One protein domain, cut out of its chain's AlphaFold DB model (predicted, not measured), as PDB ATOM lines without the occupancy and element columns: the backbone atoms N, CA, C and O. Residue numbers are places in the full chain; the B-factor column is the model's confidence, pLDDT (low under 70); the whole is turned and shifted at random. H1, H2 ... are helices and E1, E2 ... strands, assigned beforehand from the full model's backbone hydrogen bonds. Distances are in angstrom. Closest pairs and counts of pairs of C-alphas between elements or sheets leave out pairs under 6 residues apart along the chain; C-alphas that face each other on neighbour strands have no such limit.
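This is residues 4 to 189 of the 228 residues of the protein "GbpC domain-containing protein" of Lactobacillus reuteri (UniProt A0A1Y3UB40). A sandwich with little regular structure: one twisted sheet, E1 E4 E11 E6 E9 E8, faces small sheets E2 E3 E12 and E5 E10 E7. It is a jelly roll: E3 to E6 pair with E12 to E9 as one long wound hairpin. Twelve strands, antiparallel, and two named helices hold 67 of 186 printed residues, mostly strand. The whole is compact, radius of gyration of the C-alphas 16.7 A, spans 54, 39 and 31 A.

E1, residues 4 to 6, starts at C-alpha (176.769, 228.405, 361.744). Then come E2, 16 to 18; E3, 26 to 28; E4, 32 to 36; E5, 55 to 58; E6, 81 to 90, 26.6 A; E7, 92 to 96; E8, 102 to 104; E9, 109 to 112; H1, 143 to 146; E10, 148 to 152; E11, 157 to 166, 25.7 A; H2, 171 to 175; E12, 183 to 185, ending at C-alpha (182.988, 234.603, 372.853).

E6 and E11 are antiparallel neighbours, N 85 and O 162 2.9 A apart, within hydrogen-bond range. The closest C-alphas of E11 and E12, Gly 162 and Ala 183, are 7.0 A apart. H1 only grazes the largest sheet; H2 lies over E11, height 9.0 A, its O i to N i+4 pair within range.

Links E4 to E5, E5 to E6 and E9 to H1 are long; the printed part has no cut. pLDDT is under 70 at residues 4 to 13, 65 to 79, 118 to 133 and 173 to 181.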
ATOM      1  N   TRP A   4     177.143 227.059 361.302       40.53
ATOM      2  CA  TRP A   4     176.769 228.405 361.744       40.53
ATOM      3  C   TRP A   4     175.686 229.011 360.847       40.53
ATOM      4  O   TRP A   4     175.702 228.812 359.631       40.53
ATOM      5  N   SER A   5     174.766 229.774 361.440       32.94
ATOM      6  CA  SER A   5     173.779 230.597 360.729       32.94
ATOM      7  C   SER A   5     173.647 231.954 361.426       32.94
ATOM      8  O   SER A   5     173.418 231.989 362.636       32.94
ATOM      9  N   SER A   6     173.780 233.059 360.687       37.28
ATOM     10  CA  SER A   6     173.650 234.425 361.212       37.28
ATOM     11  C   SER A   6     172.258 235.011 360.949       37.28
ATOM     12  O   SER A   6     171.639 234.754 359.917       37.28
ATOM     13  N   LEU A   7     171.765 235.808 361.900       38.50
ATOM     14  CA  LEU A   7     170.606 236.689 361.744       38.50
ATOM     15  C   LEU A   7     171.074 238.090 362.152       38.50
ATOM     16  O   LEU A   7     171.420 238.304 363.310       38.50
ATOM     17  N   THR A   8     171.145 239.018 361.201       44.22
ATOM     18  CA  THR A   8     171.800 240.323 361.367       44.22
ATOM     19  C   THR A   8     170.859 241.393 361.936       44.22
ATOM     20  O   THR A   8     169.866 241.752 361.307       44.22
ATOM     21  N   LEU A   9     171.220 241.965 363.093       44.62
ATOM     22  CA  LEU A   9     170.973 243.378 363.423       44.62
ATOM     23  C   LEU A   9     172.340 244.095 363.400       44.62
ATOM     24  O   LEU A   9     173.340 243.530 363.845       44.62
ATOM     25  N   PHE A  10     172.403 245.268 362.765       50.69
ATOM     26  CA  PHE A  10     173.588 245.760 362.046       50.69
ATOM     27  C   PHE A  10     174.647 246.504 362.885       50.69
ATOM     28  O   PHE A  10     174.322 247.470 363.574       50.69
ATOM     29  N   ALA A  11     175.919 246.142 362.663       53.34
ATOM     30  CA  ALA A  11     177.065 247.057 362.634       53.34
ATOM     31  C   ALA A  11     177.319 247.512 361.178       53.34
ATOM     32  O   ALA A  11     176.959 246.763 360.264       53.34
ATOM     33  N   PRO A  12     177.915 248.698 360.929       55.38
ATOM     34  CA  PRO A  12     178.170 249.195 359.570       55.38
ATOM     35  C   PRO A  12     179.062 248.262 358.732       55.38
ATOM     36  O   PRO A  12     178.835 248.155 357.531       55.38
ATOM     37  N   ASP A  13     179.969 247.515 359.374       68.31
ATOM     38  CA  ASP A  13     180.751 246.428 358.774       68.31
ATOM     39  C   ASP A  13     180.655 245.163 359.657       68.31
ATOM     40  O   ASP A  13     181.435 244.992 360.605       68.31
ATOM     41  N   PRO A  14     179.669 244.273 359.426       75.62
ATOM     42  CA  PRO A  14     179.540 243.055 360.211       75.62
ATOM     43  C   PRO A  14     180.685 242.093 359.878       75.62
ATOM     44  O   PRO A  14     180.919 241.772 358.713       75.62
ATOM     45  N   PHE A  15     181.362 241.583 360.902       83.50
ATOM     46  CA  PHE A  15     182.390 240.561 360.748       83.50
ATOM     47  C   PHE A  15     182.151 239.381 361.692       83.50
ATOM     48  O   PHE A  15     181.503 239.505 362.732       83.50
ATOM     49  N   LEU A  16     182.711 238.239 361.301       89.56
ATOM     50  CA  LEU A  16     182.846 237.041 362.118       89.56
ATOM     51  C   LEU A  16     184.243 236.470 361.876       89.56
ATOM     52  O   LEU A  16     184.592 236.128 360.745       89.56
ATOM     53  N   VAL A  17     185.026 236.364 362.941       90.50
ATOM     54  CA  VAL A  17     186.309 235.665 362.968       90.50
ATOM     55  C   VAL A  17     186.116 234.394 363.776       90.50
ATOM     56  O   VAL A  17     185.725 234.461 364.934       90.50
ATOM     57  N   VAL A  18     186.409 233.243 363.174       91.44
ATOM     58  CA  VAL A  18     186.439 231.950 363.868       91.44
ATOM     59  C   VAL A  18     187.895 231.536 364.005       91.44
ATOM     60  O   VAL A  18     188.619 231.492 363.007       91.44
ATOM     61  N   PHE A  19     188.335 231.259 365.228       90.56
ATOM     62  CA  PHE A  19     189.714 230.863 365.482       90.56
ATOM     63  C   PHE A  19     189.942 229.385 365.126       90.56
ATOM     64  O   PHE A  19     189.039 228.557 365.232       90.56
ATOM     65  N   GLU A  20     191.162 229.050 364.692       91.56
ATOM     66  CA  GLU A  20     191.541 227.665 364.362       91.56
ATOM     67  C   GLU A  20     191.507 226.753 365.595       91.56
ATOM     68  O   GLU A  20     191.059 225.611 365.518       91.56
ATOM     69  N   ASP A  21     191.944 227.278 366.743       89.44
ATOM     70  CA  ASP A  21     191.782 226.615 368.030       89.44
ATOM     71  C   ASP A  21     190.322 226.762 368.501       89.44
ATOM     72  O   ASP A  21     189.898 227.880 368.813       89.44
ATOM     73  N   PRO A  22     189.546 225.667 368.594       86.12
ATOM     74  CA  PRO A  22     188.134 225.735 368.956       86.12
ATOM     75  C   PRO A  22     187.896 226.246 370.381       86.12
ATOM     76  O   PRO A  22     186.805 226.735 370.664       86.12
ATOM     77  N   VAL A  23     188.889 226.171 371.277       85.75
ATOM     78  CA  VAL A  23     188.774 226.716 372.643       85.75
ATOM     79  C   VAL A  23     188.761 228.244 372.619       85.75
ATOM     80  O   VAL A  23     188.163 228.875 373.487       85.75
ATOM     81  N   ARG A  24     189.353 228.845 371.582       87.00
ATOM     82  CA  ARG A  24     189.330 230.290 371.364       87.00
ATOM     83  C   ARG A  24     188.026 230.781 370.740       87.00
ATOM     84  O   ARG A  24     187.872 231.984 370.641       87.00
ATOM     85  N   GLY A  25     187.095 229.918 370.340       91.19
ATOM     86  CA  GLY A  25     185.762 230.335 369.890       91.19
ATOM     87  C   GLY A  25     185.775 231.304 368.703       91.19
ATOM     88  O   GLY A  25     186.383 231.023 367.664       91.19
ATOM     89  N   ASP A  26     185.082 232.431 368.851       92.31
ATOM     90  CA  ASP A  26     184.833 233.379 367.771       92.31
ATOM     91  C   ASP A  26     184.679 234.831 368.249       92.31
ATOM     92  O   ASP A  26     184.339 235.109 369.395       92.31
ATOM     93  N   MET A  27     184.962 235.774 367.352       90.19
ATOM     94  CA  MET A  27     184.834 237.209 367.587       90.19
ATOM     95  C   MET A  27     183.946 237.823 366.512       90.19
ATOM     96  O   MET A  27     184.160 237.584 365.320       90.19
ATOM     97  N   HIS A  28     182.965 238.630 366.907       88.69
ATOM     98  CA  HIS A  28     182.011 239.197 365.955       88.69
ATOM     99  C   HIS A  28     181.448 240.551 366.378       88.69
ATOM    100  O   HIS A  28     181.329 240.858 367.562       88.69
ATOM    101  N   SER A  29     181.034 241.334 365.377       82.19
ATOM    102  CA  SER A  29     180.401 242.652 365.534       82.19
ATOM    103  C   SER A  29     178.876 242.640 365.402       82.19
ATOM    104  O   SER A  29     178.246 243.644 365.093       82.19
ATOM    105  N   THR A  30     178.243 241.486 365.591       80.50
ATOM    106  CA  THR A  30     176.779 241.344 365.526       80.50
ATOM    107  C   THR A  30     176.308 240.283 366.519       80.50
ATOM    108  O   THR A  30     177.037 239.920 367.435       80.50
ATOM    109  N   THR A  31     175.086 239.789 366.358       88.00
ATOM    110  CA  THR A  31     174.583 238.612 367.061       88.00
ATOM    111  C   THR A  31     174.787 237.362 366.207       88.00
ATOM    112  O   THR A  31     174.326 237.293 365.066       88.00
ATOM    113  N   VAL A  32     175.429 236.339 366.766       91.06
ATOM    114  CA  VAL A  32     175.702 235.061 366.093       91.06
ATOM    115  C   VAL A  32     174.974 233.937 366.820       91.06
ATOM    116  O   VAL A  32     174.836 233.953 368.038       91.06
ATOM    117  N   THR A  33     174.437 232.965 366.077       95.19
ATOM    118  CA  THR A  33     173.933 231.719 366.671       95.19
ATOM    119  C   THR A  33     174.902 230.582 366.365       95.19
ATOM    120  O   THR A  33     175.040 230.151 365.219       95.19
ATOM    121  N   ALA A  34     175.542 230.105 367.425       92.81
ATOM    122  CA  ALA A  34     176.443 228.973 367.470       92.81
ATOM    123  C   ALA A  34     175.692 227.666 367.659       92.81
ATOM    124  O   ALA A  34     174.809 227.601 368.510       92.81
ATOM    125  N   THR A  35     176.042 226.613 366.916       95.62
ATOM    126  CA  THR A  35     175.547 225.254 367.191       95.62
ATOM    127  C   THR A  35     176.707 224.279 367.313       95.62
ATOM    128  O   THR A  35     177.387 223.995 366.328       95.62
ATOM    129  N   TYR A  36     176.902 223.738 368.514       93.56
ATOM    130  CA  TYR A  36     178.001 222.830 368.833       93.56
ATOM    131  C   TYR A  36     177.544 221.372 368.751       93.56
ATOM    132  O   TYR A  36     176.497 221.003 369.284       93.56
ATOM    133  N   GLN A  37     178.356 220.553 368.082       94.81
ATOM    134  CA  GLN A  37     178.189 219.110 367.918       94.81
ATOM    135  C   GLN A  37     179.544 218.431 368.117       94.81
ATOM    136  O   GLN A  37     180.548 218.856 367.534       94.81
ATOM    137  N   TYR A  38     179.561 217.367 368.915       92.75
ATOM    138  CA  TYR A  38     180.771 216.635 369.279       92.75
ATOM    139  C   TYR A  38     180.747 215.254 368.641       92.75
ATOM    140  O   TYR A  38     179.701 214.611 368.591       92.75
ATOM    141  N   TYR A  39     181.897 214.812 368.146       95.25
ATOM    142  CA  TYR A  39     182.032 213.546 367.440       95.25
ATOM    143  C   TYR A  39     183.142 212.720 368.081       95.25
ATOM    144  O   TYR A  39     184.153 213.277 368.509       95.25
ATOM    145  N   ASP A  40     182.946 211.407 368.158       94.50
ATOM    146  CA  ASP A  40     183.982 210.481 368.612       94.50
ATOM    147  C   ASP A  40     185.083 210.294 367.545       94.50
ATOM    148  O   ASP A  40     185.029 210.848 366.443       94.50
ATOM    149  N   ALA A  41     186.092 209.477 367.857       96.06
ATOM    150  CA  ALA A  41     187.196 209.183 366.940       96.06
ATOM    151  C   ALA A  41     186.765 208.477 365.636       96.06
ATOM    152  O   ALA A  41     187.522 208.470 364.669       96.06
ATOM    153  N   ASN A  42     185.562 207.898 365.599       97.19
ATOM    154  CA  ASN A  42     184.995 207.231 364.428       97.19
ATOM    155  C   ASN A  42     184.075 208.162 363.618       97.19
ATOM    156  O   ASN A  42     183.528 207.744 362.598       97.19
ATOM    157  N   GLY A  43     183.888 209.410 364.059       95.75
ATOM    158  CA  GLY A  43     182.982 210.364 363.428       95.75
ATOM    159  C   GLY A  43     181.509 210.161 363.793       95.75
ATOM    160  O   GLY A  43     180.647 210.731 363.123       95.75
ATOM    161  N   ASN A  44     181.193 209.389 364.837       97.00
ATOM    162  CA  ASN A  44     179.822 209.275 365.334       97.00
ATOM    163  C   ASN A  44     179.477 210.484 366.198       97.00
ATOM    164  O   ASN A  44     180.282 210.915 367.021       97.00
ATOM    165  N   LEU A  45     178.261 211.006 366.036       96.38
ATOM    166  CA  LEU A  45     177.745 212.080 366.878       96.38
ATOM    167  C   LEU A  45     177.580 211.579 368.319       96.38
ATOM    168  O   LEU A  45     176.948 210.549 368.552       96.38
ATOM    169  N   ILE A  46     178.133 212.320 369.274       95.06
ATOM    170  CA  ILE A  46     178.016 212.025 370.701       95.06
ATOM    171  C   ILE A  46     176.682 212.582 371.205       95.06
ATOM    172  O   ILE A  46     176.370 213.753 370.982       95.06
ATOM    173  N   ASP A  47     175.904 211.748 371.894       95.19
ATOM    174  CA  ASP A  47     174.667 212.144 372.565       95.19
ATOM    175  C   ASP A  47     174.882 212.225 374.081       95.19
ATOM    176  O   ASP A  47     175.346 211.272 374.707       95.19
ATOM    177  N   PHE A  48     174.537 213.372 374.665       93.75
ATOM    178  CA  PHE A  48     174.615 213.619 376.104       93.75
ATOM    179  C   PHE A  48     173.274 213.408 376.821       93.75
ATOM    180  O   PHE A  48     173.162 213.701 378.015       93.75
ATOM    181  N   SER A  49     172.244 212.913 376.127       92.38
ATOM    182  CA  SER A  49     170.953 212.608 376.738       92.38
ATOM    183  C   SER A  49     171.102 211.637 377.923       92.38
ATOM    184  O   SER A  49     171.875 210.682 377.905       92.38
ATOM    185  N   GLY A  50     170.406 211.934 379.024       86.69
ATOM    186  CA  GLY A  50     170.481 211.142 380.257       86.69
ATOM    187  C   GLY A  50     171.778 211.292 381.066       86.69
ATOM    188  O   GLY A  50     171.869 210.718 382.151       86.69
ATOM    189  N   THR A  51     172.757 212.077 380.604       85.44
ATOM    190  CA  THR A  51     173.968 212.384 381.380       85.44
ATOM    191  C   THR A  51     173.763 213.605 382.283       85.44
ATOM    192  O   THR A  51     172.989 214.514 381.980       85.44
ATOM    193  N   ASN A  52     174.455 213.640 383.424       84.69
ATOM    194  CA  ASN A  52     174.440 214.777 384.356       84.69
ATOM    195  C   ASN A  52     175.810 215.462 384.507       84.69
ATOM    196  O   ASN A  52     175.970 216.358 385.333       84.69
ATOM    197  N   ASN A  53     176.793 215.043 383.712       86.31
ATOM    198  CA  ASN A  53     178.187 215.471 383.795       86.31
ATOM    199  C   ASN A  53     178.715 216.102 382.494       86.31
ATOM    200  O   ASN A  53     179.909 216.373 382.404       86.31
ATOM    201  N   ALA A  54     177.849 216.365 381.511       91.62
ATOM    202  CA  ALA A  54     178.200 217.078 380.288       91.62
ATOM    203  C   ALA A  54     177.816 218.559 380.406       91.62
ATOM    204  O   ALA A  54     176.635 218.904 380.500       91.62
ATOM    205  N   TRP A  55     178.822 219.431 380.409       93.44
ATOM    206  CA  TRP A  55     178.656 220.852 380.691       93.44
ATOM    207  C   TRP A  55     179.469 221.707 379.726       93.44
ATOM    208  O   TRP A  55     180.585 221.345 379.354       93.44
ATOM    209  N   LEU A  56     178.918 222.867 379.382       93.56
ATOM    210  CA  LEU A  56     179.640 223.961 378.744       93.56
ATOM    211  C   LEU A  56     179.564 225.209 379.608       93.56
ATOM    212  O   LEU A  56     178.552 225.452 380.263       93.56
ATOM    213  N   SER A  57     180.614 226.013 379.583       93.56
ATOM    214  CA  SER A  57     180.653 227.347 380.162       93.56
ATOM    215  C   SER A  57     180.773 228.386 379.054       93.56
ATOM    216  O   SER A  57     181.422 228.157 378.033       93.56
ATOM    217  N   VAL A  58     180.143 229.532 379.279       95.06
ATOM    218  CA  VAL A  58     180.473 230.781 378.591       95.06
ATOM    219  C   VAL A  58     180.898 231.746 379.690       95.06
ATOM    220  O   VAL A  58     180.116 232.014 380.606       95.06
ATOM    221  N   GLY A  59     182.163 232.154 379.654       92.12
ATOM    222  CA  GLY A  59     182.774 233.102 380.590       92.12
ATOM    223  C   GLY A  59     183.045 234.442 379.918       92.12
ATOM    224  O   GLY A  59     182.651 234.617 378.768       92.12
ATOM    225  N   SER A  60     183.736 235.345 380.623       91.44
ATOM    226  CA  SER A  60     184.072 236.678 380.098       91.44
ATOM    227  C   SER A  60     182.828 237.387 379.549       91.44
ATOM    228  O   SER A  60     182.834 237.859 378.426       91.44
ATOM    229  N   LEU A  61     181.707 237.355 380.282       92.75
ATOM    230  CA  LEU A  61     180.505 238.103 379.910       92.75
ATOM    231  C   LEU A  61     180.545 239.465 380.591       92.75
ATOM    232  O   LEU A  61     180.113 239.636 381.738       92.75
ATOM    233  N   ASN A  62     181.115 240.427 379.887       87.06
ATOM    234  CA  ASN A  62     181.446 241.723 380.437       87.06
ATOM    235  C   ASN A  62     180.292 242.716 380.274       87.06
ATOM    236  O   ASN A  62     179.518 242.680 379.318       87.06
ATOM    237  N   PHE A  63     180.183 243.639 381.224       82.19
ATOM    238  CA  PHE A  63     179.365 244.835 381.099       82.19
ATOM    239  C   PHE A  63     180.222 245.976 380.558       82.19
ATOM    240  O   PHE A  63     181.233 246.325 381.167       82.19
ATOM    241  N   ASP A  64     179.781 246.585 379.462       70.38
ATOM    242  CA  ASP A  64     180.467 247.706 378.840       70.38
ATOM    243  C   ASP A  64     179.621 248.984 378.906       70.38
ATOM    244  O   ASP A  64     178.408 249.027 378.666       70.38
ATOM    245  N   GLN A  65     180.296 250.055 379.292       56.28
ATOM    246  CA  GLN A  65     179.722 251.358 379.554       56.28
ATOM    247  C   GLN A  65     179.938 252.207 378.324       56.28
ATOM    248  O   GLN A  65     180.955 252.880 378.190       56.28
ATOM    249  N   GLY A  66     178.953 252.166 377.428       46.75
ATOM    250  CA  GLY A  66     178.893 253.071 376.292       46.75
ATOM    251  C   GLY A  66     179.285 254.501 376.690       46.75
ATOM    252  O   GLY A  66     178.664 255.103 377.562       46.75
ATOM    253  N   ASN A  67     180.312 255.003 375.996       42.62
ATOM    254  CA  ASN A  67     180.827 256.375 375.943       42.62
ATOM    255  C   ASN A  67     181.447 256.970 377.219       42.62
ATOM    256  O   ASN A  67     180.835 257.776 377.907       42.62
ATOM    257  N   ASP A  68     182.742 256.724 377.420       43.19
ATOM    258  CA  ASP A  68     183.766 257.703 377.022       43.19
ATOM    259  C   ASP A  68     185.154 257.044 377.061       43.19
ATOM    260  O   ASP A  68     185.549 256.441 378.057       43.19
ATOM    261  N   TYR A  69     185.947 257.211 375.998       43.78
ATOM    262  CA  TYR A  69     187.340 256.730 375.895       43.78
ATOM    263  C   TYR A  69     188.282 257.360 376.953       43.78
ATOM    264  O   TYR A  69     189.488 257.129 376.949       43.78
ATOM    265  N   GLN A  70     187.756 258.175 377.872       39.81
ATOM    266  CA  GLN A  70     188.508 258.813 378.951       39.81
ATOM    267  C   GLN A  70     188.531 258.002 380.255       39.81
ATOM    268  O   GLN A  70     188.834 258.556 381.309       39.81
ATOM    269  N   GLY A  71     188.231 256.699 380.213       40.94
ATOM    270  CA  GLY A  71     188.341 255.849 381.403       40.94
ATOM    271  C   GLY A  71     187.384 256.265 382.520       40.94
ATOM    272  O   GLY A  71     187.684 256.068 383.699       40.94
ATOM    273  N   GLY A  72     186.243 256.855 382.152       42.19
ATOM    274  CA  GLY A  72     185.161 257.108 383.083       42.19
ATOM    275  C   GLY A  72     184.622 255.770 383.563       42.19
ATOM    276  O   GLY A  72     183.843 255.126 382.869       42.19
ATOM    277  N   LYS A  73     185.049 255.339 384.751       49.41
ATOM    278  CA  LYS A  73     184.308 254.348 385.527       49.41
ATOM    279  C   LYS A  73     182.888 254.902 385.624       49.41
ATOM    280  O   LYS A  73     182.708 256.016 386.113       49.41
ATOM    281  N   ASN A  74     181.872 254.204 385.132       48.91
ATOM    282  CA  ASN A  74     180.497 254.599 385.448       48.91
ATOM    283  C   ASN A  74     180.305 254.087 386.881       48.91
ATOM    284  O   ASN A  74     179.959 252.929 387.143       48.91
ATOM    285  N   GLU A  75     180.697 254.965 387.799       50.03
ATOM    286  CA  GLU A  75     180.643 254.816 389.243       50.03
ATOM    287  C   GLU A  75     179.178 254.960 389.669       50.03
ATOM    288  O   GLU A  75     178.703 256.036 390.025       50.03
ATOM    289  N   GLY A  76     178.414 253.874 389.559       49.56
ATOM    290  CA  GLY A  76     177.018 253.832 389.982       49.56
ATOM    291  C   GLY A  76     176.343 252.514 389.625       49.56
ATOM    292  O   GLY A  76     176.881 251.730 388.851       49.56
ATOM    293  N   ASN A  77     175.150 252.276 390.178       56.38
ATOM    294  CA  ASN A  77     174.228 251.263 389.660       56.38
ATOM    295  C   ASN A  77     173.651 251.810 388.346       56.38
ATOM    296  O   ASN A  77     172.790 252.694 388.415       56.38
ATOM    297  N   PRO A  78     174.123 251.368 387.166       63.16
ATOM    298  CA  PRO A  78     173.596 251.891 385.916       63.16
ATOM    299  C   PRO A  78     172.100 251.563 385.824       63.16
ATOM    300  O   PRO A  78     171.678 250.468 386.181       63.16
ATOM    301  N   THR A  79     171.281 252.505 385.359       68.50
ATOM    302  CA  THR A  79     169.869 252.235 385.024       68.50
ATOM    303  C   THR A  79     169.704 251.737 383.589       68.50
ATOM    304  O   THR A  79     168.598 251.387 383.190       68.50
ATOM    305  N   SER A  80     170.792 251.736 382.817       76.25
ATOM    306  CA  SER A  80     170.877 251.316 381.421       76.25
ATOM    307  C   SER A  80     172.308 250.919 381.079       76.25
ATOM    308  O   SER A  80     173.245 251.521 381.606       76.25
ATOM    309  N   GLY A  81     172.498 249.991 380.148       78.00
ATOM    310  CA  GLY A  81     173.836 249.637 379.686       78.00
ATOM    311  C   GLY A  81     173.838 248.609 378.574       78.00
ATOM    312  O   GLY A  81     172.777 248.212 378.085       78.00
ATOM    313  N   ILE A  82     175.043 248.204 378.178       82.62
ATOM    314  CA  ILE A  82     175.239 247.158 377.185       82.62
ATOM    315  C   ILE A  82     176.135 246.082 377.783       82.62
ATOM    316  O   ILE A  82     177.094 246.361 378.495       82.62
ATOM    317  N   SER A  83     175.773 244.830 377.568       87.88
ATOM    318  CA  SER A  83     176.486 243.688 378.123       87.88
ATOM    319  C   SER A  83     176.742 242.668 377.046       87.88
ATOM    320  O   SER A  83     175.898 242.447 376.182       87.88
ATOM    321  N   GLU A  84     177.868 241.990 377.131       90.88
ATOM    322  CA  GLU A  84     178.032 240.723 376.448       90.88
ATOM    323  C   GLU A  84     177.063 239.721 377.068       90.88
ATOM    324  O   GLU A  84     176.908 239.617 378.291       90.88
ATOM    325  N   GLY A  85     176.355 239.010 376.204       94.19
ATOM    326  CA  GLY A  85     175.303 238.111 376.616       94.19
ATOM    327  C   GLY A  85     175.272 236.848 375.787       94.19
ATOM    328  O   GLY A  85     175.718 236.790 374.638       94.19
ATOM    329  N   VAL A  86     174.675 235.823 376.386       97.19
ATOM    330  CA  VAL A  86     174.392 234.557 375.720       97.19
ATOM    331  C   VAL A  86     172.961 234.116 375.996       97.19
ATOM    332  O   VAL A  86     172.468 234.200 377.114       97.19
ATOM    333  N   LYS A  87     172.275 233.613 374.975       97.69
ATOM    334  CA  LYS A  87     170.927 233.059 375.072       97.69
ATOM    335  C   LYS A  87     170.927 231.608 374.629       97.69
ATOM    336  O   LYS A  87     171.340 231.281 373.517       97.69
ATOM    337  N   LEU A  88     170.418 230.734 375.488       97.69
ATOM    338  CA  LEU A  88     170.174 229.347 375.126       97.69
ATOM    339  C   LEU A  88     169.033 229.280 374.106       97.69
ATOM    340  O   LEU A  88     167.919 229.719 374.385       97.69
ATOM    341  N   ILE A  89     169.304 228.706 372.935       97.88
ATOM    342  CA  ILE A  89     168.287 228.458 371.908       97.88
ATOM    343  C   ILE A  89     167.724 227.045 372.050       97.88
ATOM    344  O   ILE A  89     166.511 226.863 371.999       97.88
ATOM    345  N   SER A  90     168.587 226.039 372.221       97.06
ATOM    346  CA  SER A  90     168.159 224.646 372.399       97.06
ATOM    347  C   SER A  90     169.287 223.743 372.908       97.06
ATOM    348  O   SER A  90     170.457 224.123 372.870       97.06
ATOM    349  N   GLY A  91     168.929 222.529 373.342       95.38
ATOM    350  CA  GLY A  91     169.885 221.432 373.535       95.38
ATOM    351  C   GLY A  91     170.624 221.394 374.875       95.38
ATOM    352  O   GLY A  91     171.525 220.573 375.055       95.38
ATOM    353  N   ALA A  92     170.246 222.259 375.814       96.31
ATOM    354  CA  ALA A  92     170.809 222.284 377.155       96.31
ATOM    355  C   ALA A  92     169.793 222.778 378.198       96.31
ATOM    356  O   ALA A  92     168.693 223.218 377.865       96.31
ATOM    357  N   GLN A  93     170.185 222.744 379.469       95.56
ATOM    358  CA  GLN A  93     169.592 223.533 380.544       95.56
ATOM    359  C   GLN A  93     170.605 224.570 381.017       95.56
ATOM    360  O   GLN A  93     171.723 224.220 381.388       95.56
ATOM    361  N   ILE A  94     170.207 225.836 381.057       96.00
ATOM    362  CA  ILE A  94     171.028 226.903 381.631       96.00
ATOM    363  C   ILE A  94     171.033 226.804 383.165       96.00
ATOM    364  O   ILE A  94     169.988 226.566 383.774       96.00
ATOM    365  N   LYS A  95     172.201 226.959 383.798       93.75
ATOM    366  CA  LYS A  95     172.355 227.033 385.258       93.75
ATOM    367  C   LYS A  95     173.214 228.238 385.627       93.75
ATOM    368  O   LYS A  95     174.266 228.474 385.035       93.75
ATOM    369  N   GLN A  96     172.771 228.968 386.644       91.69
ATOM    370  CA  GLN A  96     173.528 230.067 387.224       91.69
ATOM    371  C   GLN A  96     174.585 229.542 388.195       91.69
ATOM    372  O   GLN A  96     174.311 228.653 389.003       91.69
ATOM    373  N   LEU A  97     175.793 230.102 388.118       90.31
ATOM    374  CA  LEU A  97     176.852 229.839 389.084       90.31
ATOM    375  C   LEU A  97     176.652 230.714 390.322       90.31
ATOM    376  O   LEU A  97     176.388 231.913 390.217       90.31
ATOM    377  N   ALA A  98     176.804 230.121 391.506       87.25
ATOM    378  CA  ALA A  98     176.750 230.871 392.751       87.25
ATOM    379  C   ALA A  98     177.842 231.952 392.764       87.25
ATOM    380  O   ALA A  98     179.020 231.658 392.567       87.25
ATOM    381  N   GLY A  99     177.444 233.202 393.012       86.06
ATOM    382  CA  GLY A  99     178.364 234.338 393.058       86.06
ATOM    383  C   GLY A  99     178.749 234.915 391.699       86.06
ATOM    384  O   GLY A  99     179.516 235.872 391.681       86.06
ATOM    385  N   SER A 100     178.225 234.375 390.594       91.50
ATOM    386  CA  SER A 100     178.318 235.024 389.285       91.50
ATOM    387  C   SER A 100     177.453 236.285 389.239       91.50
ATOM    388  O   SER A 100     176.341 236.311 389.769       91.50
ATOM    389  N   SER A 101     177.959 237.318 388.572       89.56
ATOM    390  CA  SER A 101     177.228 238.528 388.181       89.56
ATOM    391  C   SER A 101     176.212 238.274 387.062       89.56
ATOM    392  O   SER A 101     175.317 239.090 386.844       89.56
ATOM    393  N   ILE A 102     176.318 237.135 386.372       93.75
ATOM    394  CA  ILE A 102     175.469 236.787 385.235       93.75
ATOM    395  C   ILE A 102     174.189 236.125 385.727       93.75
ATOM    396  O   ILE A 102     174.220 235.112 386.427       93.75
ATOM    397  N   SER A 103     173.056 236.694 385.326       94.62
ATOM    398  CA  SER A 103     171.721 236.154 385.592       94.62
ATOM    399  C   SER A 103     170.963 235.980 384.283       94.62
ATOM    400  O   SER A 103     171.262 236.657 383.303       94.62
ATOM    401  N   VAL A 104     169.996 235.061 384.264       96.12
ATOM    402  CA  VAL A 104     169.067 234.901 383.136       96.12
ATOM    403  C   VAL A 104     167.908 235.870 383.325       96.12
ATOM    404  O   VAL A 104     167.273 235.859 384.379       96.12
ATOM    405  N   HIS A 105     167.642 236.690 382.317       94.38
ATOM    406  CA  HIS A 105     166.589 237.706 382.333       94.38
ATOM    407  C   HIS A 105     165.330 237.215 381.610       94.38
ATOM    408  O   HIS A 105     165.343 236.179 380.943       94.38
ATOM    409  N   ASP A 106     164.230 237.960 381.736       93.19
ATOM    410  CA  ASP A 106     162.907 237.579 381.209       93.19
ATOM    411  C   ASP A 106     162.879 237.391 379.682       93.19
ATOM    412  O   ASP A 106     162.077 236.625 379.145       93.19
ATOM    413  N   ASP A 107     163.782 238.059 378.964       90.19
ATOM    414  CA  ASP A 107     163.962 237.907 377.519       90.19
ATOM    415  C   ASP A 107     164.762 236.645 377.135       90.19
ATOM    416  O   ASP A 107     164.948 236.356 375.946       90.19
ATOM    417  N   GLY A 108     165.210 235.870 378.124       94.88
ATOM    418  CA  GLY A 108     165.970 234.632 378.000       94.88
ATOM    419  C   GLY A 108     167.470 234.820 377.775       94.88
ATOM    420  O   GLY A 108     168.170 233.818 377.612       94.88
ATOM    421  N   TRP A 109     167.976 236.054 377.733       96.94
ATOM    422  CA  TRP A 109     169.413 236.306 377.684       96.94
ATOM    423  C   TRP A 109     170.034 236.189 379.075       96.94
ATOM    424  O   TRP A 109     169.442 236.571 380.081       96.94
ATOM    425  N   ALA A 110     171.254 235.667 379.121       97.31
ATOM    426  CA  ALA A 110     172.104 235.660 380.295       97.31
ATOM    427  C   ALA A 110     173.192 236.720 380.128       97.31
ATOM    428  O   ALA A 110     174.004 236.622 379.208       97.31
ATOM    429  N   TYR A 111     173.176 237.731 380.995       93.69
ATOM    430  CA  TYR A 111     174.121 238.850 380.999       93.69
ATOM    431  C   TYR A 111     174.156 239.525 382.381       93.69
ATOM    432  O   TYR A 111     173.323 239.240 383.253       93.69
ATOM    433  N   ALA A 112     175.118 240.424 382.596       89.94
ATOM    434  CA  ALA A 112     175.214 241.217 383.820       89.94
ATOM    435  C   ALA A 112     174.213 242.387 383.814       89.94
ATOM    436  O   ALA A 112     174.295 243.293 382.992       89.94
ATOM    437  N   GLY A 113     173.286 242.418 384.776       84.62
ATOM    438  CA  GLY A 113     172.325 243.524 384.943       84.62
ATOM    439  C   GLY A 113     172.899 244.773 385.629       84.62
ATOM    440  O   GLY A 113     172.145 245.602 386.130       84.62
ATOM    441  N   PHE A 114     174.223 244.867 385.747       80.56
ATOM    442  CA  PHE A 114     174.964 245.944 386.403       80.56
ATOM    443  C   PHE A 114     176.428 245.911 385.939       80.56
ATOM    444  O   PHE A 114     176.854 244.953 385.295       80.56
ATOM    445  N   ASN A 115     177.216 246.931 386.296       79.00
ATOM    446  CA  ASN A 115     178.633 246.961 385.942       79.00
ATOM    447  C   ASN A 115     179.446 245.904 386.701       79.00
ATOM    448  O   ASN A 115     179.731 246.067 387.889       79.00
ATOM    449  N   ASN A 116     179.848 244.845 386.000       81.44
ATOM    450  CA  ASN A 116     180.740 243.812 386.517       81.44
ATOM    451  C   ASN A 116     182.208 243.996 386.076       81.44
ATOM    452  O   ASN A 116     183.066 243.262 386.561       81.44
ATOM    453  N   TYR A 117     182.518 244.972 385.214       77.50
ATOM    454  CA  TYR A 117     183.842 245.145 384.618       77.50
ATOM    455  C   TYR A 117     184.647 246.288 385.255       77.50
ATOM    456  O   TYR A 117     185.788 246.078 385.658       77.50
ATOM    457  N   SER A 118     184.071 247.481 385.401       66.69
ATOM    458  CA  SER A 118     184.797 248.724 385.735       66.69
ATOM    459  C   SER A 118     184.162 249.513 386.894       66.69
ATOM    460  O   SER A 118     183.807 250.681 386.755       66.69
ATOM    461  N   GLY A 119     183.962 248.879 388.051       59.88
ATOM    462  CA  GLY A 119     183.387 249.523 389.244       59.88
ATOM    463  C   GLY A 119     184.438 249.974 390.261       59.88
ATOM    464  O   GLY A 119     185.504 249.369 390.341       59.88
ATOM    465  N   THR A 120     184.126 250.994 391.071       53.03
ATOM    466  CA  THR A 120     184.890 251.306 392.289       53.03
ATOM    467  C   THR A 120     184.496 250.357 393.427       53.03
ATOM    468  O   THR A 120     183.335 250.297 393.828       53.03
ATOM    469  N   GLY A 121     185.462 249.615 393.973       55.72
ATOM    470  CA  GLY A 121     185.284 248.740 395.133       55.72
ATOM    471  C   GLY A 121     185.228 247.238 394.832       55.72
ATOM    472  O   GLY A 121     185.601 246.761 393.761       55.72
ATOM    473  N   MET A 122     184.815 246.469 395.846       53.47
ATOM    474  CA  MET A 122     184.677 245.013 395.761       53.47
ATOM    475  C   MET A 122     183.226 244.618 395.490       53.47
ATOM    476  O   MET A 122     182.370 244.811 396.353       53.47
ATOM    477  N   ASN A 123     182.966 243.959 394.364       65.44
ATOM    478  CA  ASN A 123     181.708 243.252 394.141       65.44
ATOM    479  C   ASN A 123     181.893 241.781 394.507       65.44
ATOM    480  O   ASN A 123     182.736 241.097 393.937       65.44
ATOM    481  N   ASN A 124     181.144 241.294 395.500       64.25
ATOM    482  CA  ASN A 124     181.292 239.928 396.021       64.25
ATOM    483  C   ASN A 124     182.748 239.575 396.431       64.25
ATOM    484  O   ASN A 124     183.206 238.452 396.248       64.25
ATOM    485  N   GLY A 125     183.499 240.554 396.955       60.00
ATOM    486  CA  GLY A 125     184.914 240.389 397.325       60.00
ATOM    487  C   GLY A 125     185.912 240.472 396.160       60.00
ATOM    488  O   GLY A 125     187.111 240.330 396.384       60.00
ATOM    489  N   ILE A 126     185.445 240.724 394.934       67.94
ATOM    490  CA  ILE A 126     186.268 240.835 393.725       67.94
ATOM    491  C   ILE A 126     186.481 242.310 393.400       67.94
ATOM    492  O   ILE A 126     185.521 243.067 393.266       67.94
ATOM    493  N   ASN A 127     187.744 242.716 393.279       65.75
ATOM    494  CA  ASN A 127     188.112 244.068 392.878       65.75
ATOM    495  C   ASN A 127     187.809 244.270 391.379       65.75
ATOM    496  O   ASN A 127     188.219 243.455 390.558       65.75
ATOM    497  N   THR A 128     187.102 245.343 391.024       66.31
ATOM    498  CA  THR A 128     186.820 245.726 389.623       66.31
ATOM    499  C   THR A 128     187.422 247.086 389.246       66.31
ATOM    500  O   THR A 128     187.065 247.665 388.222       66.31
ATOM    501  N   ASP A 129     188.335 247.609 390.069       58.94
ATOM    502  CA  ASP A 129     188.847 248.980 390.007       58.94
ATOM    503  C   ASP A 129     189.650 249.279 388.732       58.94
ATOM    504  O   ASP A 129     189.824 250.457 388.417       58.94
ATOM    505  N   ASN A 130     190.108 248.263 387.986       61.38
ATOM    506  CA  ASN A 130     190.853 248.417 386.732       61.38
ATOM    507  C   ASN A 130     190.313 247.519 385.596       61.38
ATOM    508  O   ASN A 130     191.095 246.805 384.976       61.38
ATOM    509  N   GLY A 131     189.002 247.532 385.315       58.62
ATOM    510  CA  GLY A 131     188.451 246.943 384.078       58.62
ATOM    511  C   GLY A 131     188.685 245.432 383.961       58.62
ATOM    512  O   GLY A 131     189.538 244.985 383.202       58.62
ATOM    513  N   GLY A 132     187.976 244.641 384.766       60.25
ATOM    514  CA  GLY A 132     188.113 243.181 384.811       60.25
ATOM    515  C   GLY A 132     189.279 242.685 385.672       60.25
ATOM    516  O   GLY A 132     189.454 241.477 385.843       60.25
ATOM    517  N   SER A 133     190.052 243.601 386.266       62.88
ATOM    518  CA  SER A 133     191.244 243.311 387.066       62.88
ATOM    519  C   SER A 133     190.973 242.379 388.248       62.88
ATOM    520  O   SER A 133     190.670 242.823 389.351       62.88
ATOM    521  N   GLY A 134     191.140 241.078 388.033       73.25
ATOM    522  CA  GLY A 134     191.033 240.060 389.074       73.25
ATOM    523  C   GLY A 134     190.005 238.970 388.800       73.25
ATOM    524  O   GLY A 134     190.047 237.958 389.499       73.25
ATOM    525  N   TRP A 135     189.139 239.109 387.790       84.94
ATOM    526  CA  TRP A 135     188.216 238.044 387.373       84.94
ATOM    527  C   TRP A 135     188.246 237.760 385.874       84.94
ATOM    528  O   TRP A 135     188.231 236.588 385.504       84.94
ATOM    529  N   ASP A 136     188.344 238.792 385.039       85.69
ATOM    530  CA  ASP A 136     188.268 238.657 383.587       85.69
ATOM    531  C   ASP A 136     189.659 238.512 382.963       85.69
ATOM    532  O   ASP A 136     190.224 239.427 382.369       85.69
ATOM    533  N   MET A 137     190.282 237.372 383.239       80.81
ATOM    534  CA  MET A 137     191.591 237.020 382.703       80.81
ATOM    535  C   MET A 137     191.781 235.507 382.720       80.81
ATOM    536  O   MET A 137     191.284 234.816 383.618       80.81
ATOM    537  N   ASP A 138     192.555 235.007 381.762       78.31
ATOM    538  CA  ASP A 138     192.872 233.587 381.650       78.31
ATOM    539  C   ASP A 138     193.438 233.031 382.963       78.31
ATOM    540  O   ASP A 138     194.395 233.554 383.538       78.31
ATOM    541  N   GLY A 139     192.829 231.948 383.448       79.62
ATOM    542  CA  GLY A 139     193.249 231.274 384.677       79.62
ATOM    543  C   GLY A 139     192.895 232.005 385.975       79.62
ATOM    544  O   GLY A 139     193.344 231.575 387.039       79.62
ATOM    545  N   SER A 140     192.093 233.077 385.933       85.50
ATOM    546  CA  SER A 140     191.645 233.732 387.161       85.50
ATOM    547  C   SER A 140     190.857 232.770 388.060       85.50
ATOM    548  O   SER A 140     189.888 232.155 387.603       85.50
ATOM    549  N   PRO A 141     191.162 232.709 389.371       84.38
ATOM    550  CA  PRO A 141     190.354 231.956 390.328       84.38
ATOM    551  C   PRO A 141     188.964 232.579 390.556       84.38
ATOM    552  O   PRO A 141     188.160 232.012 391.293       84.38
ATOM    553  N   ASN A 142     188.687 233.745 389.955       87.19
ATOM    554  CA  ASN A 142     187.402 234.434 390.012       87.19
ATOM    555  C   ASN A 142     186.675 234.482 388.661       87.19
ATOM    556  O   ASN A 142     185.651 235.152 388.566       87.19
ATOM    557  N   ALA A 143     187.140 233.759 387.634       89.06
ATOM    558  CA  ALA A 143     186.511 233.751 386.306       89.06
ATOM    559  C   ALA A 143     185.016 233.364 386.332       89.06
ATOM    560  O   ALA A 143     184.255 233.740 385.443       89.06
ATOM    561  N   TYR A 144     184.562 232.670 387.386       90.56
ATOM    562  CA  TYR A 144     183.148 232.344 387.606       90.56
ATOM    563  C   TYR A 144     182.254 233.587 387.717       90.56
ATOM    564  O   TYR A 144     181.049 233.494 387.484       90.56
ATOM    565  N   TYR A 145     182.825 234.738 388.084       89.81
ATOM    566  CA  TYR A 145     182.090 235.970 388.332       89.81
ATOM    567  C   TYR A 145     181.405 236.524 387.081       89.81
ATOM    568  O   TYR A 145     180.321 237.081 387.195       89.81
ATOM    569  N   GLY A 146     181.977 236.342 385.892       91.56
ATOM    570  CA  GLY A 146     181.358 236.723 384.619       91.56
ATOM    571  C   GLY A 146     180.962 235.519 383.776       91.56
ATOM    572  O   GLY A 146     181.088 235.569 382.558       91.56
ATOM    573  N   ALA A 147     180.553 234.413 384.408       94.31
ATOM    574  CA  ALA A 147     180.285 233.164 383.704       94.31
ATOM    575  C   ALA A 147     178.894 232.584 383.970       94.31
ATOM    576  O   ALA A 147     178.282 232.782 385.025       94.31
ATOM    577  N   ILE A 148     178.432 231.795 383.007       96.69
ATOM    578  CA  ILE A 148     177.207 230.999 383.048       96.69
ATOM    579  C   ILE A 148     177.503 229.592 382.519       96.69
ATOM    580  O   ILE A 148     178.435 229.408 381.732       96.69
ATOM    581  N   VAL A 149     176.733 228.585 382.943       96.06
ATOM    582  CA  VAL A 149     176.938 227.200 382.490       96.06
ATOM    583  C   VAL A 149     175.677 226.580 381.896       96.06
ATOM    584  O   VAL A 149     174.547 226.932 382.237       96.06
ATOM    585  N   PHE A 150     175.889 225.620 381.005       96.12
ATOM    586  CA  PHE A 150     174.868 224.913 380.251       96.12
ATOM    587  C   PHE A 150     175.065 223.412 380.431       96.12
ATOM    588  O   PHE A 150     176.083 222.860 380.018       96.12
ATOM    589  N   GLN A 151     174.089 222.745 381.035       95.81
ATOM    590  CA  GLN A 151     174.042 221.291 381.119       95.81
ATOM    591  C   GLN A 151     173.523 220.731 379.799       95.81
ATOM    592  O   GLN A 151     172.377 221.000 379.445       95.81
ATOM    593  N   LEU A 152     174.321 219.953 379.077       95.19
ATOM    594  CA  LEU A 152     173.908 219.396 377.790       95.19
ATOM    595  C   LEU A 152     172.829 218.324 377.984       95.19
ATOM    596  O   LEU A 152     172.923 217.503 378.894       95.19
ATOM    597  N   THR A 153     171.800 218.329 377.134       95.25
ATOM    598  CA  THR A 153     170.658 217.394 377.243       95.25
ATOM    599  C   THR A 153     170.422 216.555 375.991       95.25
ATOM    600  O   THR A 153     169.401 215.878 375.891       95.25
ATOM    601  N   GLY A 154     171.323 216.619 375.017       93.75
ATOM    602  CA  GLY A 154     171.204 215.902 373.752       93.75
ATOM    603  C   GLY A 154     172.505 215.947 372.966       93.75
ATOM    604  O   GLY A 154     173.566 216.204 373.524       93.75
ATOM    605  N   SER A 155     172.422 215.749 371.656       95.25
ATOM    606  CA  SER A 155     173.589 215.655 370.773       95.25
ATOM    607  C   SER A 155     174.064 216.985 370.173       95.25
ATOM    608  O   SER A 155     175.044 217.031 369.428       95.25
ATOM    609  N   SER A 156     173.344 218.076 370.425       95.50
ATOM    610  CA  SER A 156     173.695 219.412 369.944       95.50
ATOM    611  C   SER A 156     173.187 220.474 370.899       95.50
ATOM    612  O   SER A 156     172.070 220.341 371.396       95.50
ATOM    613  N   VAL A 157     173.947 221.551 371.073       96.00
ATOM    614  CA  VAL A 157     173.507 222.752 371.793       96.00
ATOM    615  C   VAL A 157     173.599 223.962 370.875       96.00
ATOM    616  O   VAL A 157     174.572 224.102 370.133       96.00
ATOM    617  N   SER A 158     172.597 224.836 370.935       97.56
ATOM    618  CA  SER A 158     172.604 226.096 370.195       97.56
ATOM    619  C   SER A 158     172.576 227.279 371.151       97.56
ATOM    620  O   SER A 158     171.655 227.400 371.964       97.56
ATOM    621  N   LEU A 159     173.562 228.162 371.024       97.50
ATOM    622  CA  LEU A 159     173.727 229.370 371.825       97.50
ATOM    623  C   LEU A 159     173.707 230.579 370.899       97.50
ATOM    624  O   LEU A 159     174.329 230.568 369.842       97.50
ATOM    625  N   ARG A 160     172.992 231.629 371.280       97.00
ATOM    626  CA  ARG A 160     173.054 232.921 370.605       97.00
ATOM    627  C   ARG A 160     173.914 233.863 371.428       97.00
ATOM    628  O   ARG A 160     173.637 234.022 372.606       97.00
ATOM    629  N   GLN A 161     174.930 234.449 370.818       94.62
ATOM    630  CA  GLN A 161     175.934 235.299 371.452       94.62
ATOM    631  C   GLN A 161     175.890 236.687 370.828       94.62
ATOM    632  O   GLN A 161     175.615 236.828 369.632       94.62
ATOM    633  N   GLY A 162     176.136 237.715 371.629       90.19
ATOM    634  CA  GLY A 162     176.168 239.088 371.151       90.19
ATOM    635  C   GLY A 162     176.109 240.101 372.278       90.19
ATOM    636  O   GLY A 162     176.180 239.759 373.457       90.19
ATOM    637  N   LEU A 163     175.960 241.357 371.879       87.75
ATOM    638  CA  LEU A 163     175.777 242.483 372.780       87.75
ATOM    639  C   LEU A 163     174.278 242.666 373.059       87.75
ATOM    640  O   LEU A 163     173.449 242.585 372.150       87.75
ATOM    641  N   VAL A 164     173.929 242.891 374.321       88.00
ATOM    642  CA  VAL A 164     172.560 243.027 374.827       88.00
ATOM    643  C   VAL A 164     172.424 244.393 375.480       88.00
ATOM    644  O   VAL A 164     173.073 244.664 376.490       88.00
ATOM    645  N   SER A 165     171.583 245.259 374.914       84.44
ATOM    646  CA  SER A 165     171.243 246.537 375.536       84.44
ATOM    647  C   SER A 165     170.044 246.405 376.469       84.44
ATOM    648  O   SER A 165     169.086 245.684 376.192       84.44
ATOM    649  N   TRP A 166     170.074 247.136 377.580       81.25
ATOM    650  CA  TRP A 166     168.983 247.169 378.549       81.25
ATOM    651  C   TRP A 166     168.814 248.564 379.155       81.25
ATOM    652  O   TRP A 166     169.661 249.447 379.000       81.25
ATOM    653  N   GLY A 167     167.664 248.796 379.795       76.44
ATOM    654  CA  GLY A 167     167.341 250.090 380.407       76.44
ATOM    655  C   GLY A 167     167.209 251.253 379.415       76.44
ATOM    656  O   GLY A 167     167.319 252.408 379.806       76.44
ATOM    657  N   GLY A 168     166.988 250.960 378.128       74.88
ATOM    658  CA  GLY A 168     166.878 251.967 377.067       74.88
ATOM    659  C   GLY A 168     168.208 252.384 376.430       74.88
ATOM    660  O   GLY A 168     168.219 253.352 375.673       74.88
ATOM    661  N   ALA A 169     169.311 251.677 376.706       77.31
ATOM    662  CA  ALA A 169     170.588 251.918 376.039       77.31
ATOM    663  C   ALA A 169     170.496 251.690 374.517       77.31
ATOM    664  O   ALA A 169     169.908 250.709 374.051       77.31
ATOM    665  N   ASP A 170     171.109 252.594 373.749       75.12
ATOM    666  CA  ASP A 170     171.175 252.496 372.292       75.12
ATOM    667  C   ASP A 170     172.404 251.696 371.851       75.12
ATOM    668  O   ASP A 170     173.532 252.195 371.842       75.12
ATOM    669  N   ILE A 171     172.162 250.457 371.427       73.69
ATOM    670  CA  ILE A 171     173.198 249.558 370.917       73.69
ATOM    671  C   ILE A 171     173.809 250.036 369.589       73.69
ATOM    672  O   ILE A 171     174.962 249.729 369.296       73.69
ATOM    673  N   ALA A 172     173.083 250.830 368.789       70.00
ATOM    674  CA  ALA A 172     173.594 251.327 367.513       70.00
ATOM    675  C   ALA A 172     174.772 252.289 367.718       70.00
ATOM    676  O   ALA A 172     175.724 252.292 366.936       70.00
ATOM    677  N   SER A 173     174.747 253.071 368.799       64.62
ATOM    678  CA  SER A 173     175.866 253.935 369.179       64.62
ATOM    679  C   SER A 173     177.148 253.148 369.491       64.62
ATOM    680  O   SER A 173     178.240 253.617 369.169       64.62
ATOM    681  N   GLN A 174     177.025 251.927 370.027       65.12
ATOM    682  CA  GLN A 174     178.166 251.063 370.341       65.12
ATOM    683  C   GLN A 174     178.767 250.429 369.086       65.12
ATOM    684  O   GLN A 174     179.980 250.451 368.913       65.12
ATOM    685  N   TYR A 175     177.942 249.954 368.149       63.16
ATOM    686  CA  TYR A 175     178.448 249.418 366.879       63.16
ATOM    687  C   TYR A 175     179.122 250.470 365.985       63.16
ATOM    688  O   TYR A 175     179.936 250.121 365.129       63.16
ATOM    689  N   ASN A 176     178.817 251.753 366.192       62.81
ATOM    690  CA  ASN A 176     179.512 252.869 365.549       62.81
ATOM    691  C   ASN A 176     180.824 253.254 366.258       62.81
ATOM    692  O   ASN A 176     181.607 254.039 365.720       62.81
ATOM    693  N   ASN A 177     181.087 252.711 367.449       62.62
ATOM    694  CA  ASN A 177     182.346 252.895 368.149       62.62
ATOM    695  C   ASN A 177     183.357 251.853 367.652       62.62
ATOM    696  O   ASN A 177     183.270 250.675 367.986       62.62
ATOM    697  N   GLN A 178     184.351 252.295 366.879       57.88
ATOM    698  CA  GLN A 178     185.398 251.430 366.312       57.88
ATOM    699  C   GLN A 178     186.195 250.617 367.352       57.88
ATOM    700  O   GLN A 178     186.911 249.696 366.974       57.88
ATOM    701  N   PHE A 179     186.103 250.968 368.638       55.59
ATOM    702  CA  PHE A 179     186.779 250.279 369.733       55.59
ATOM    703  C   PHE A 179     185.884 249.288 370.487       55.59
ATOM    704  O   PHE A 179     186.417 248.483 371.237       55.59
ATOM    705  N   LEU A 180     184.558 249.356 370.311       60.84
ATOM    706  CA  LEU A 180     183.565 248.601 371.096       60.84
ATOM    707  C   LEU A 180     182.539 247.882 370.205       60.84
ATOM    708  O   LEU A 180     181.493 247.437 370.666       60.84
ATOM    709  N   ASN A 181     182.801 247.794 368.903       66.38
ATOM    710  CA  ASN A 181     181.849 247.237 367.953       66.38
ATOM    711  C   ASN A 181     181.851 245.705 367.917       66.38
ATOM    712  O   ASN A 181     181.211 245.148 367.033       66.38
ATOM    713  N   ASN A 182     182.570 245.022 368.808       78.62
ATOM    714  CA  ASN A 182     182.762 243.582 368.774       78.62
ATOM    715  C   ASN A 182     182.886 242.975 370.174       78.62
ATOM    716  O   ASN A 182     183.162 243.666 371.145       78.62
ATOM    717  N   ALA A 183     182.673 241.665 370.248       86.75
ATOM    718  CA  ALA A 183     182.898 240.874 371.449       86.75
ATOM    719  C   ALA A 183     183.531 239.535 371.071       86.75
ATOM    720  O   ALA A 183     183.331 239.030 369.957       86.75
ATOM    721  N   TRP A 184     184.330 238.994 371.989       90.19
ATOM    722  CA  TRP A 184     184.986 237.700 371.847       90.19
ATOM    723  C   TRP A 184     184.276 236.684 372.741       90.19
ATOM    724  O   TRP A 184     184.291 236.803 373.960       90.19
ATOM    725  N   PHE A 185     183.675 235.662 372.133       92.38
ATOM    726  CA  PHE A 185     182.988 234.603 372.853       92.38
ATOM    727  C   PHE A 185     183.777 233.300 372.821       92.38
ATOM    728  O   PHE A 185     184.265 232.846 371.784       92.38
ATOM    729  N   THR A 186     183.834 232.650 373.981       90.25
ATOM    730  CA  THR A 186     184.321 231.279 374.119       90.25
ATOM    731  C   THR A 186     183.230 230.417 374.745       90.25
ATOM    732  O   THR A 186     182.550 230.820 375.689       90.25
ATOM    733  N   ALA A 187     183.036 229.221 374.190       88.19
ATOM    734  CA  ALA A 187     182.198 228.186 374.780       88.19
ATOM    735  C   ALA A 187     183.084 226.968 375.051       88.19
ATOM    736  O   ALA A 187     183.480 226.256 374.126       88.19
ATOM    737  N   GLY A 188     183.441 226.770 376.316       83.50
ATOM    738  CA  GLY A 188     184.429 225.779 376.732       83.50
ATOM    739  C   GLY A 188     183.844 224.695 377.627       83.50
ATOM    740  O   GLY A 188     182.762 224.835 378.187       83.50
ATOM    741  N   THR A 189     184.585 223.603 377.798       79.19
ATOM    742  CA  THR A 189     184.289 222.567 378.805       79.19
ATOM    743  C   THR A 189     185.001 222.826 380.136       79.19
ATOM    744  O   THR A 189     184.744 222.130 381.118       79.19
TER     745      THR A 189